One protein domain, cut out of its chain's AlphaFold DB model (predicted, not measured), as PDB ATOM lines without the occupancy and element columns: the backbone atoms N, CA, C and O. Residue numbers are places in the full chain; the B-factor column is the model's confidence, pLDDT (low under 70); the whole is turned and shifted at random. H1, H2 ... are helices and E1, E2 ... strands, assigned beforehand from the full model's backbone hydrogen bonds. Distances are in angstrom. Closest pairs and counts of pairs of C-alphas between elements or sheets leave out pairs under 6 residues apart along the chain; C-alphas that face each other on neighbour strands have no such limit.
ATOM      1  N   ALA A   5     133.016 243.823 225.311       89.88
ATOM      2  CA  ALA A   5     132.594 245.180 224.959       89.88
ATOM      3  C   ALA A   5     131.516 245.741 225.905       89.88
ATOM      4  O   ALA A   5     131.580 246.906 226.289       89.88
ATOM      5  N   GLU A   6     130.552 244.915 226.316       90.81
ATOM      6  CA  GLU A   6     129.484 245.318 227.240       90.81
ATOM      7  C   GLU A   6     130.046 245.598 228.635       90.81
ATOM      8  O   GLU A   6     129.674 246.583 229.276       90.81
ATOM      9  N   LEU A   7     130.974 244.757 229.097       92.69
ATOM     10  CA  LEU A   7     131.621 244.934 230.391       92.69
ATOM     11  C   LEU A   7     132.502 246.192 230.405       92.69
ATOM     12  O   LEU A   7     132.420 246.986 231.341       92.69
ATOM     13  N   LEU A   8     133.281 246.425 229.343       92.19
ATOM     14  CA  LEU A   8     134.078 247.644 229.183       92.19
ATOM     15  C   LEU A   8     133.203 248.901 229.116       92.19
ATOM     16  O   LEU A   8     133.570 249.917 229.700       92.19
ATOM     17  N   ALA A   9     132.037 248.842 228.466       90.75
ATOM     18  CA  ALA A   9     131.095 249.960 228.444       90.75
ATOM     19  C   ALA A   9     130.588 250.304 229.854       90.75
ATOM     20  O   ALA A   9     130.548 251.475 230.218       90.75
ATOM     21  N   GLN A  10     130.264 249.300 230.671       91.56
ATOM     22  CA  GLN A  10     129.849 249.513 232.062       91.56
ATOM     23  C   GLN A  10     130.989 250.073 232.919       91.56
ATOM     24  O   GLN A  10     130.769 250.985 233.716       91.56
ATOM     25  N   ILE A  11     132.215 249.577 232.730       92.44
ATOM     26  CA  ILE A  11     133.407 250.120 233.393       92.44
ATOM     27  C   ILE A  11     133.620 251.585 232.999       92.44
ATOM     28  O   ILE A  11     133.837 252.429 233.865       92.44
ATOM     29  N   GLY A  12     133.461 251.917 231.716       90.81
ATOM     30  CA  GLY A  12     133.523 253.292 231.212       90.81
ATOM     31  C   GLY A  12     132.429 254.219 231.759       90.81
ATOM     32  O   GLY A  12     132.599 255.434 231.705       90.81
ATOM     33  N   GLN A  13     131.340 253.667 232.309       90.44
ATOM     34  CA  GLN A  13     130.294 254.398 233.044       90.44
ATOM     35  C   GLN A  13     130.591 254.519 234.550       90.44
ATOM     36  O   GLN A  13     129.773 255.053 235.297       90.44
ATOM     37  N   GLY A  14     131.742 254.023 235.013       89.62
ATOM     38  CA  GLY A  14     132.156 254.062 236.416       89.62
ATOM     39  C   GLY A  14     131.823 252.807 237.222       89.62
ATOM     40  O   GLY A  14     131.976 252.818 238.443       89.62
ATOM     41  N   ARG A  15     131.380 251.709 236.590       91.31
ATOM     42  CA  ARG A  15     131.201 250.431 237.295       91.31
ATOM     43  C   ARG A  15     132.566 249.812 237.619       91.31
ATOM     44  O   ARG A  15     133.291 249.403 236.718       91.31
ATOM     45  N   SER A  16     132.883 249.670 238.900       88.31
ATOM     46  CA  SER A  16     134.105 248.986 239.341       88.31
ATOM     47  C   SER A  16     133.957 247.462 239.333       88.31
ATOM     48  O   SER A  16     132.882 246.929 239.622       88.31
ATOM     49  N   LEU A  17     135.059 246.763 239.052       91.50
ATOM     50  CA  LEU A  17     135.191 245.331 239.320       91.50
ATOM     51  C   LEU A  17     135.616 245.106 240.786       91.50
ATOM     52  O   LEU A  17     136.305 245.965 241.347       91.50
ATOM     53  N   PRO A  18     135.229 243.984 241.418       92.56
ATOM     54  CA  PRO A  18     135.710 243.628 242.751       92.56
ATOM     55  C   PRO A  18     137.232 243.440 242.761       92.56
ATOM     56  O   PRO A  18     137.758 242.693 241.943       92.56
ATOM     57  N   ALA A  19     137.929 244.090 243.693       91.81
ATOM     58  CA  ALA A  19     139.381 243.994 243.860       91.81
ATOM     59  C   ALA A  19     139.771 242.849 244.817       91.81
ATOM     60  O   ALA A  19     140.403 243.073 245.848       91.81
ATOM     61  N   ASP A  20     139.327 241.633 244.511       89.56
ATOM     62  CA  ASP A  20     139.375 240.461 245.401       89.56
ATOM     63  C   ASP A  20     140.332 239.351 244.928       89.56
ATOM     64  O   ASP A  20     140.351 238.255 245.484       89.56
ATOM     65  N   GLY A  21     141.150 239.631 243.913       88.12
ATOM     66  CA  GLY A  21     142.052 238.667 243.284       88.12
ATOM     67  C   GLY A  21     141.382 237.794 242.223       88.12
ATOM     68  O   GLY A  21     142.047 236.920 241.666       88.12
ATOM     69  N   SER A  22     140.097 238.010 241.921       89.88
ATOM     70  CA  SER A  22     139.360 237.171 240.976       89.88
ATOM     71  C   SER A  22     139.846 237.304 239.535       89.88
ATOM     72  O   SER A  22     140.333 238.346 239.081       89.88
ATOM     73  N   VAL A  23     139.620 236.229 238.784       92.50
ATOM     74  CA  VAL A  23     139.773 236.185 237.333       92.50
ATOM     75  C   VAL A  23     138.414 235.877 236.716       92.50
ATOM     76  O   VAL A  23     137.803 234.858 237.031       92.50
ATOM     77  N   THR A  24     137.944 236.742 235.821       93.56
ATOM     78  CA  THR A  24     136.719 236.517 235.050       93.56
ATOM     79  C   THR A  24     137.081 236.041 233.647       93.56
ATOM     80  O   THR A  24     137.707 236.780 232.884       93.56
ATOM     81  N   LEU A  25     136.657 234.825 233.300       94.81
ATOM     82  CA  LEU A  25     136.738 234.300 231.938       94.81
ATOM     83  C   LEU A  25     135.490 234.713 231.146       94.81
ATOM     84  O   LEU A  25     134.356 234.538 231.598       94.81
ATOM     85  N   LEU A  26     135.710 235.279 229.967       95.50
ATOM     86  CA  LEU A  26     134.709 235.709 229.002       95.50
ATOM     87  C   LEU A  26     134.982 234.998 227.667       95.50
ATOM     88  O   LEU A  26     136.139 234.668 227.392       95.50
ATOM     89  N   PRO A  27     133.963 234.828 226.807       93.19
ATOM     90  CA  PRO A  27     134.183 234.409 225.425       93.19
ATOM     91  C   PRO A  27     135.170 235.329 224.698       93.19
ATOM     92  O   PRO A  27     135.338 236.498 225.079       93.19
ATOM     93  N   ALA A  28     135.787 234.825 223.629       92.44
ATOM     94  CA  ALA A  28     136.669 235.626 222.791       92.44
ATOM     95  C   ALA A  28     135.974 236.920 222.305       92.44
ATOM     96  O   ALA A  28     134.770 236.934 222.014       92.44
ATOM     97  N   PRO A  29     136.708 238.045 222.230       89.56
ATOM     98  CA  PRO A  29     136.138 239.306 221.783       89.56
ATOM     99  C   PRO A  29     135.727 239.232 220.308       89.56
ATOM    100  O   PRO A  29     136.444 238.700 219.468       89.56
ATOM    101  N   ALA A  30     134.586 239.832 219.968       79.56
ATOM    102  CA  ALA A  30     134.166 239.947 218.575       79.56
ATOM    103  C   ALA A  30     135.151 240.811 217.758       79.56
ATOM    104  O   ALA A  30     135.696 241.801 218.252       79.56
ATOM    105  N   GLY A  31     135.332 240.481 216.476       76.06
ATOM    106  CA  GLY A  31     136.157 241.252 215.541       76.06
ATOM    107  C   GLY A  31     137.465 240.553 215.168       76.06
ATOM    108  O   GLY A  31     137.469 239.374 214.842       76.06
ATOM    109  N   LYS A  32     138.571 241.307 215.123       72.56
ATOM    110  CA  LYS A  32     139.883 240.819 214.643       72.56
ATOM    111  C   LYS A  32     140.810 240.305 215.750       72.56
ATOM    112  O   LYS A  32     141.885 239.802 215.435       72.56
ATOM    113  N   ALA A  33     140.450 240.496 217.018       78.12
ATOM    114  CA  ALA A  33     141.248 240.031 218.146       78.12
ATOM    115  C   ALA A  33     140.905 238.569 218.459       78.12
ATOM    116  O   ALA A  33     139.734 238.220 218.513       78.12
ATOM    117  N   VAL A  34     141.926 237.734 218.673       82.75
ATOM    118  CA  VAL A  34     141.752 236.311 219.027       82.75
ATOM    119  C   VAL A  34     141.501 236.143 220.531       82.75
ATOM    120  O   VAL A  34     140.716 235.296 220.936       82.75
ATOM    121  N   ALA A  35     142.141 236.972 221.360       93.88
ATOM    122  CA  ALA A  35     141.943 237.009 222.805       93.88
ATOM    123  C   ALA A  35     142.372 238.355 223.402       93.88
ATOM    124  O   ALA A  35     143.094 239.125 222.763       93.88
ATOM    125  N   ALA A  36     141.959 238.618 224.642       94.00
ATOM    126  CA  ALA A  36     142.441 239.735 225.447       94.00
ATOM    127  C   ALA A  36     142.659 239.308 226.903       94.00
ATOM    128  O   ALA A  36     141.830 238.604 227.476       94.00
ATOM    129  N   VAL A  37     143.746 239.782 227.512       95.56
ATOM    130  CA  VAL A  37     143.977 239.692 228.958       95.56
ATOM    131  C   VAL A  37     144.133 241.104 229.495       95.56
ATOM    132  O   VAL A  37     144.988 241.854 229.027       95.56
ATOM    133  N   LEU A  38     143.285 241.480 230.446       95.25
ATOM    134  CA  LEU A  38     143.213 242.835 230.983       95.25
ATOM    135  C   LEU A  38     143.396 242.795 232.495       95.25
ATOM    136  O   LEU A  38     142.665 242.091 233.193       95.25
ATOM    137  N   GLY A  39     144.354 243.574 232.990       94.69
ATOM    138  CA  GLY A  39     144.551 243.791 234.418       94.69
ATOM    139  C   GLY A  39     143.774 245.001 234.919       94.69
ATOM    140  O   GLY A  39     143.898 246.097 234.377       94.69
ATOM    141  N   PHE A  40     143.020 244.797 235.991       93.44
ATOM    142  CA  PHE A  40     142.423 245.828 236.835       93.44
ATOM    143  C   PHE A  40     143.026 245.729 238.241       93.44
ATOM    144  O   PHE A  40     143.854 244.861 238.527       93.44
ATOM    145  N   THR A  41     142.607 246.610 239.149       91.50
ATOM    146  CA  THR A  41     143.024 246.557 240.556       91.50
ATOM    147  C   THR A  41     142.625 245.222 241.181       91.50
ATOM    148  O   THR A  41     141.461 245.020 241.508       91.50
ATOM    149  N   ALA A  42     143.599 244.320 241.328       90.19
ATOM    150  CA  ALA A  42     143.411 242.968 241.848       90.19
ATOM    151  C   ALA A  42     142.246 242.195 241.195       90.19
ATOM    152  O   ALA A  42     141.594 241.396 241.851       90.19
ATOM    153  N   HIS A  43     141.983 242.422 239.907       93.31
ATOM    154  CA  HIS A  43     140.994 241.669 239.137       93.31
ATOM    155  C   HIS A  43     141.501 241.514 237.713       93.31
ATOM    156  O   HIS A  43     142.002 242.478 237.136       93.31
ATOM    157  N   HIS A  44     141.364 240.331 237.130       94.75
ATOM    158  CA  HIS A  44     141.761 240.109 235.741       94.75
ATOM    159  C   HIS A  44     140.568 239.682 234.905       94.75
ATOM    160  O   HIS A  44     139.750 238.873 235.336       94.75
ATOM    161  N   LEU A  45     140.484 240.215 233.693       95.56
ATOM    162  CA  LEU A  45     139.578 239.704 232.674       95.56
ATOM    163  C   LEU A  45     140.389 238.933 231.644       95.56
ATOM    164  O   LEU A  45     141.401 239.432 231.152       95.56
ATOM    165  N   ILE A  46     139.911 237.750 231.288       95.75
ATOM    166  CA  ILE A  46     140.434 236.958 230.181       95.75
ATOM    167  C   ILE A  46     139.277 236.776 229.213       95.75
ATOM    168  O   ILE A  46     138.294 236.137 229.554       95.75
ATOM    169  N   ALA A  47     139.362 237.366 228.029       95.75
ATOM    170  CA  ALA A  47     138.400 237.156 226.956       95.75
ATOM    171  C   ALA A  47     139.040 236.233 225.923       95.75
ATOM    172  O   ALA A  47     139.849 236.690 225.113       95.75
ATOM    173  N   ALA A  48     138.749 234.937 226.007       95.25
ATOM    174  CA  ALA A  48     139.346 233.902 225.174       95.25
ATOM    175  C   ALA A  48     138.483 232.637 225.190       95.25
ATOM    176  O   ALA A  48     137.929 232.272 226.226       95.25
ATOM    177  N   ASP A  49     138.455 231.919 224.071       93.19
ATOM    178  CA  ASP A  49     137.763 230.633 223.969       93.19
ATOM    179  C   ASP A  49     138.685 229.500 224.449       93.19
ATOM    180  O   ASP A  49     139.218 228.718 223.662       93.19
ATOM    181  N   VAL A  50     138.909 229.442 225.765       94.81
ATOM    182  CA  VAL A  50     139.667 228.376 226.441       94.81
ATOM    183  C   VAL A  50     138.792 227.627 227.440       94.81
ATOM    184  O   VAL A  50     137.812 228.158 227.957       94.81
ATOM    185  N   ASP A  51     139.165 226.386 227.740       92.75
ATOM    186  CA  ASP A  51     138.493 225.588 228.764       92.75
ATOM    187  C   ASP A  51     138.737 226.178 230.170       92.75
ATOM    188  O   ASP A  51     139.877 226.465 230.554       92.75
ATOM    189  N   HIS A  52     137.672 226.301 230.967       90.81
ATOM    190  CA  HIS A  52     137.751 226.666 232.382       90.81
ATOM    191  C   HIS A  52     138.694 225.738 233.159       90.81
ATOM    192  O   HIS A  52     139.506 226.219 233.947       90.81
ATOM    193  N   ALA A  53     138.666 224.430 232.888       91.94
ATOM    194  CA  ALA A  53     139.531 223.461 233.561       91.94
ATOM    195  C   ALA A  53     141.015 223.633 233.194       91.94
ATOM    196  O   ALA A  53     141.904 223.237 233.953       91.94
ATOM    197  N   TRP A  54     141.315 224.210 232.026       93.56
ATOM    198  CA  TRP A  54     142.680 224.599 231.673       93.56
ATOM    199  C   TRP A  54     143.119 225.833 232.465       93.56
ATOM    200  O   TRP A  54     144.225 225.842 233.007       93.56
ATOM    201  N   LEU A  55     142.246 226.838 232.578       91.62
ATOM    202  CA  LEU A  55     142.529 228.066 233.321       91.62
ATOM    203  C   LEU A  55     142.715 227.794 234.820       91.62
ATOM    204  O   LEU A  55     143.649 228.310 235.429       91.62
ATOM    205  N   GLU A  56     141.885 226.940 235.416       88.94
ATOM    206  CA  GLU A  56     141.985 226.578 236.835       88.94
ATOM    207  C   GLU A  56     143.356 225.994 237.197       88.94
ATOM    208  O   GLU A  56     143.896 226.317 238.249       88.94
ATOM    209  N   LYS A  57     143.995 225.226 236.305       89.00
ATOM    210  CA  LYS A  57     145.350 224.686 236.542       89.00
ATOM    211  C   LYS A  57     146.417 225.770 236.714       89.00
ATOM    212  O   LYS A  57     147.445 225.503 237.327       89.00
ATOM    213  N   TRP A  58     146.185 226.961 236.167       88.06
ATOM    214  CA  TRP A  58     147.055 228.124 236.349       88.06
ATOM    215  C   TRP A  58     146.745 228.905 237.623       88.06
ATOM    216  O   TRP A  58     147.646 229.506 238.203       88.06
ATOM    217  N   LEU A  59     145.475 228.926 238.032       82.31
ATOM    218  CA  LEU A  59     144.992 229.750 239.141       82.31
ATOM    219  C   LEU A  59     145.005 229.017 240.489       82.31
ATOM    220  O   LEU A  59     145.018 229.668 241.532       82.31
ATOM    221  N   VAL A  60     145.017 227.683 240.484       75.69
ATOM    222  CA  VAL A  60     145.127 226.879 241.702       75.69
ATOM    223  C   VAL A  60     146.556 226.982 242.251       75.69
ATOM    224  O   VAL A  60     147.510 226.645 241.545       75.69
ATOM    225  N   PRO A  61     146.740 227.407 243.514       63.97
ATOM    226  CA  PRO A  61     148.058 227.477 244.126       63.97
ATOM    227  C   PRO A  61     148.738 226.105 244.160       63.97
ATOM    228  O   PRO A  61     148.208 225.134 244.702       63.97
ATOM    229  N   THR A  62     149.958 226.023 243.635       57.16
ATOM    230  CA  THR A  62     150.830 224.863 243.831       57.16
ATOM    231  C   THR A  62     151.477 224.954 245.222       57.16
ATOM    232  O   THR A  62     152.542 225.547 245.377       57.16
ATOM    233  N   SER A  63     150.837 224.358 246.233       52.22
ATOM    234  CA  SER A  63     151.286 224.200 247.636       52.22
ATOM    235  C   SER A  63     151.154 225.398 248.598       52.22
ATOM    236  O   SER A  63     151.139 226.565 248.203       52.22
ATOM    237  N   ASP A  64     151.081 225.043 249.888       54.00
ATOM    238  CA  ASP A  64     150.638 225.785 251.086       54.00
ATOM    239  C   ASP A  64     151.410 227.067 251.466       54.00
ATOM    240  O   ASP A  64     151.450 227.450 252.635       54.00
ATOM    241  N   SER A  65     152.084 227.757 250.546       43.94
ATOM    242  CA  SER A  65     152.900 228.929 250.923       43.94
ATOM    243  C   SER A  65     152.956 230.067 249.915       43.94
ATOM    244  O   SER A  65     153.682 231.034 250.154       43.94
ATOM    245  N   ARG A  66     152.189 230.027 248.821       50.62
ATOM    246  CA  ARG A  66     152.062 231.201 247.949       50.62
ATOM    247  C   ARG A  66     150.600 231.634 247.858       50.62
ATOM    248  O   ARG A  66     149.783 230.851 247.374       50.62
ATOM    249  N   PRO A  67     150.252 232.860 248.296       55.38
ATOM    250  CA  PRO A  67     148.996 233.479 247.895       55.38
ATOM    251  C   PRO A  67     148.872 233.388 246.373       55.38
ATOM    252  O   PRO A  67     149.887 233.522 245.684       55.38
ATOM    253  N   ALA A  68     147.662 233.158 245.857       62.69
ATOM    254  CA  ALA A  68     147.413 233.229 244.422       62.69
ATOM    255  C   ALA A  68     148.031 234.531 243.892       62.69
ATOM    256  O   ALA A  68     147.732 235.623 244.383       62.69
ATOM    257  N   GLU A  69     148.996 234.401 242.984       78.31
ATOM    258  CA  GLU A  69     149.798 235.534 242.555       78.31
ATOM    259  C   GLU A  69     148.904 236.448 241.721       78.31
ATOM    260  O   GLU A  69     148.548 236.116 240.594       78.31
ATOM    261  N   ILE A  70     148.513 237.591 242.298       84.31
ATOM    262  CA  ILE A  70     147.515 238.492 241.707       84.31
ATOM    263  C   ILE A  70     147.887 238.847 240.263       84.31
ATOM    264  O   ILE A  70     147.009 238.912 239.418       84.31
ATOM    265  N   GLY A  71     149.174 239.029 239.960       87.81
ATOM    266  CA  GLY A  71     149.650 239.387 238.623       87.81
ATOM    267  C   GLY A  71     149.795 238.229 237.630       87.81
ATOM    268  O   GLY A  71     150.228 238.493 236.506       87.81
ATOM    269  N   LEU A  72     149.477 236.982 238.007       91.19
ATOM    270  CA  LEU A  72     149.744 235.778 237.206       91.19
ATOM    271  C   LEU A  72     149.198 235.850 235.768       91.19
ATOM    272  O   LEU A  72     149.964 235.534 234.855       91.19
ATOM    273  N   PRO A  73     147.962 236.325 235.508       93.56
ATOM    274  CA  PRO A  73     147.434 236.390 234.144       93.56
ATOM    275  C   PRO A  73     148.217 237.319 233.203       93.56
ATOM    276  O   PRO A  73     148.151 237.165 231.988       93.56
ATOM    277  N   LEU A  74     148.979 238.276 233.740       93.06
ATOM    278  CA  LEU A  74     149.816 239.181 232.948       93.06
ATOM    279  C   LEU A  74     151.273 238.719 232.841       93.06
ATOM    280  O   LEU A  74     152.064 239.371 232.157       93.06
ATOM    281  N   GLN A  75     151.649 237.621 233.504       92.06
ATOM    282  CA  GLN A  75     153.026 237.140 233.476       92.06
ATOM    283  C   GLN A  75     153.354 236.444 232.146       92.06
ATOM    284  O   GLN A  75     152.516 235.718 231.598       92.06
ATOM    285  N   PRO A  76     154.601 236.572 231.647       92.62
ATOM    286  CA  PRO A  76     155.020 235.940 230.398       92.62
ATOM    287  C   PRO A  76     154.730 234.430 230.288       92.62
ATOM    288  O   PRO A  76     154.275 234.015 229.221       92.62
ATOM    289  N   PRO A  77     154.915 233.592 231.335       92.44
ATOM    290  CA  PRO A  77     154.615 232.162 231.244       92.44
ATOM    291  C   PRO A  77     153.139 231.866 230.965       92.44
ATOM    292  O   PRO A  77     152.833 231.018 230.127       92.44
ATOM    293  N   PHE A  78     152.231 232.593 231.623       93.88
ATOM    294  CA  PHE A  78     150.795 232.438 231.410       93.88
ATOM    295  C   PHE A  78     150.412 232.858 229.988       93.88
ATOM    296  O   PHE A  78     149.758 232.105 229.269       93.88
ATOM    297  N   LEU A  79     150.877 234.034 229.548       94.88
ATOM    298  CA  LEU A  79     150.581 234.553 228.210       94.88
ATOM    299  C   LEU A  79     151.119 233.629 227.106       94.88
ATOM    300  O   LEU A  79     150.432 233.397 226.112       94.88
ATOM    301  N   ALA A  80     152.309 233.051 227.284       94.69
ATOM    302  CA  ALA A  80     152.877 232.084 226.343       94.69
ATOM    303  C   ALA A  80     152.040 230.795 226.248       94.69
ATOM    304  O   ALA A  80     151.825 230.262 225.154       94.69
ATOM    305  N   ALA A  81     151.535 230.308 227.382       95.31
ATOM    306  CA  ALA A  81     150.679 229.131 227.421       95.31
ATOM    307  C   ALA A  81     149.296 229.396 226.817       95.31
ATOM    308  O   ALA A  81     148.806 228.571 226.046       95.31
ATOM    309  N   LEU A  82     148.702 230.557 227.107       95.69
ATOM    310  CA  LEU A  82     147.461 231.006 226.477       95.69
ATOM    311  C   LEU A  82     147.630 231.128 224.958       95.69
ATOM    312  O   LEU A  82     146.802 230.629 224.204       95.69
ATOM    313  N   GLY A  83     148.736 231.725 224.504       95.25
ATOM    314  CA  GLY A  83     149.079 231.792 223.085       95.25
ATOM    315  C   GLY A  83     149.138 230.409 222.437       95.25
ATOM    316  O   GLY A  83     148.535 230.191 221.393       95.25
ATOM    317  N   SER A  84     149.770 229.439 223.102       95.56
ATOM    318  CA  SER A  84     149.831 228.052 222.619       95.56
ATOM    319  C   SER A  84     148.456 227.375 222.533       95.56
ATOM    320  O   SER A  84     148.228 226.604 221.607       95.56
ATOM    321  N   GLN A  85     147.535 227.652 223.466       95.56
ATOM    322  CA  GLN A  85     146.161 227.122 223.401       95.56
ATOM    323  C   GLN A  85     145.363 227.686 222.222       95.56
ATOM    324  O   GLN A  85     144.502 226.999 221.685       95.56
ATOM    325  N   LEU A  86     145.644 228.931 221.840       94.44
ATOM    326  CA  LEU A  86     144.868 229.683 220.855       94.44
ATOM    327  C   LEU A  86     145.524 229.744 219.469       94.44
ATOM    328  O   LEU A  86     145.026 230.464 218.606       94.44
ATOM    329  N   ASP A  87     146.654 229.061 219.271       94.19
ATOM    330  CA  ASP A  87     147.522 229.218 218.091       94.19
ATOM    331  C   ASP A  87     147.844 230.700 217.793       94.19
ATOM    332  O   ASP A  87     147.778 231.200 216.669       94.19
TER     333      ASP A  87
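This is residues 5 to 87 of the 127 residues of an uncharacterized protein of Geodermatophilaceae bacterium (UniProt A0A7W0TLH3). A small sheet of three strands, E1, E3 and E2, stands in the middle, with the short helix H1 set off from it at one end of the domain and the helices H2 and H3 near each other at the other end. Loops make up much of the rest, among them the long stretch of residues 60 to 75 between H2 and H3, and residues 8 to 14, of which 8 to 12 belong to H1, stick out. The printed part has 83 residues with three named helices and three named strands in the order H1, E1, E2, E3, H2, H3; the sheet's order is E1, E3, E2, and it is mixed. The class is mixed, helices and strands, with 40 residues, under half, in named elements. The whole is compact, with a radius of gyration of the C-alphas of 13.3 A and spans of 39 by 31 by 20 A.

H1, residues 5 to 12, is not on the sheet and touches no helix. E1, residues 23 to 26, is an edge strand and the parallel neighbour of E3, residues 43 to 47, at 22 degrees; N 24 and O 44 are within hydrogen-bond range at 2.8 A. E2, residues 36 to 40, is the other edge strand, antiparallel to E3 at 167 degrees, and the two form a hairpin; N 38 and O 45 are 2.9 A apart. H2, residues 52 to 59, is on the sheet but only grazes it; its closest C-alpha pair with E1 is Leu 25 and His 52, 7.7 A. H3, residues 76 to 85, is not on the sheet, and it is only just apart from E2, with a closest distance of 8.4 A. H2 and H3 are close but not clearly touching, the closest C-alphas being those of Trp 58 and Phe 78 at 7.5 A; they run opposite ways at a shallow tilt of 15 degrees. Every O i to N i+4 pair is within hydrogen-bond range in H1 and H3, but 2 of 4 in H2.

H1 begins at C-alpha 5, (132.594, 245.180, 224.959), and is 10.3 A long. E1 measures 9.8 A, E2 12.9 A and E3 13.2 A, from first to last C-alpha. H2 is 10.4 A long and begins at C-alpha 52, (137.751, 226.666, 232.382). H3 is 14.3 A long and ends at C-alpha 85, (146.161, 227.122, 223.401).

The C-alphas of Gly 31 and Asp 64 are the two farthest apart, 41.4 A. The printed part has no cut. The link from H2 to H3 is long, with 16 residues. The mean pLDDT of the printed part is 87.5, and residues 61 to 68 are under 70.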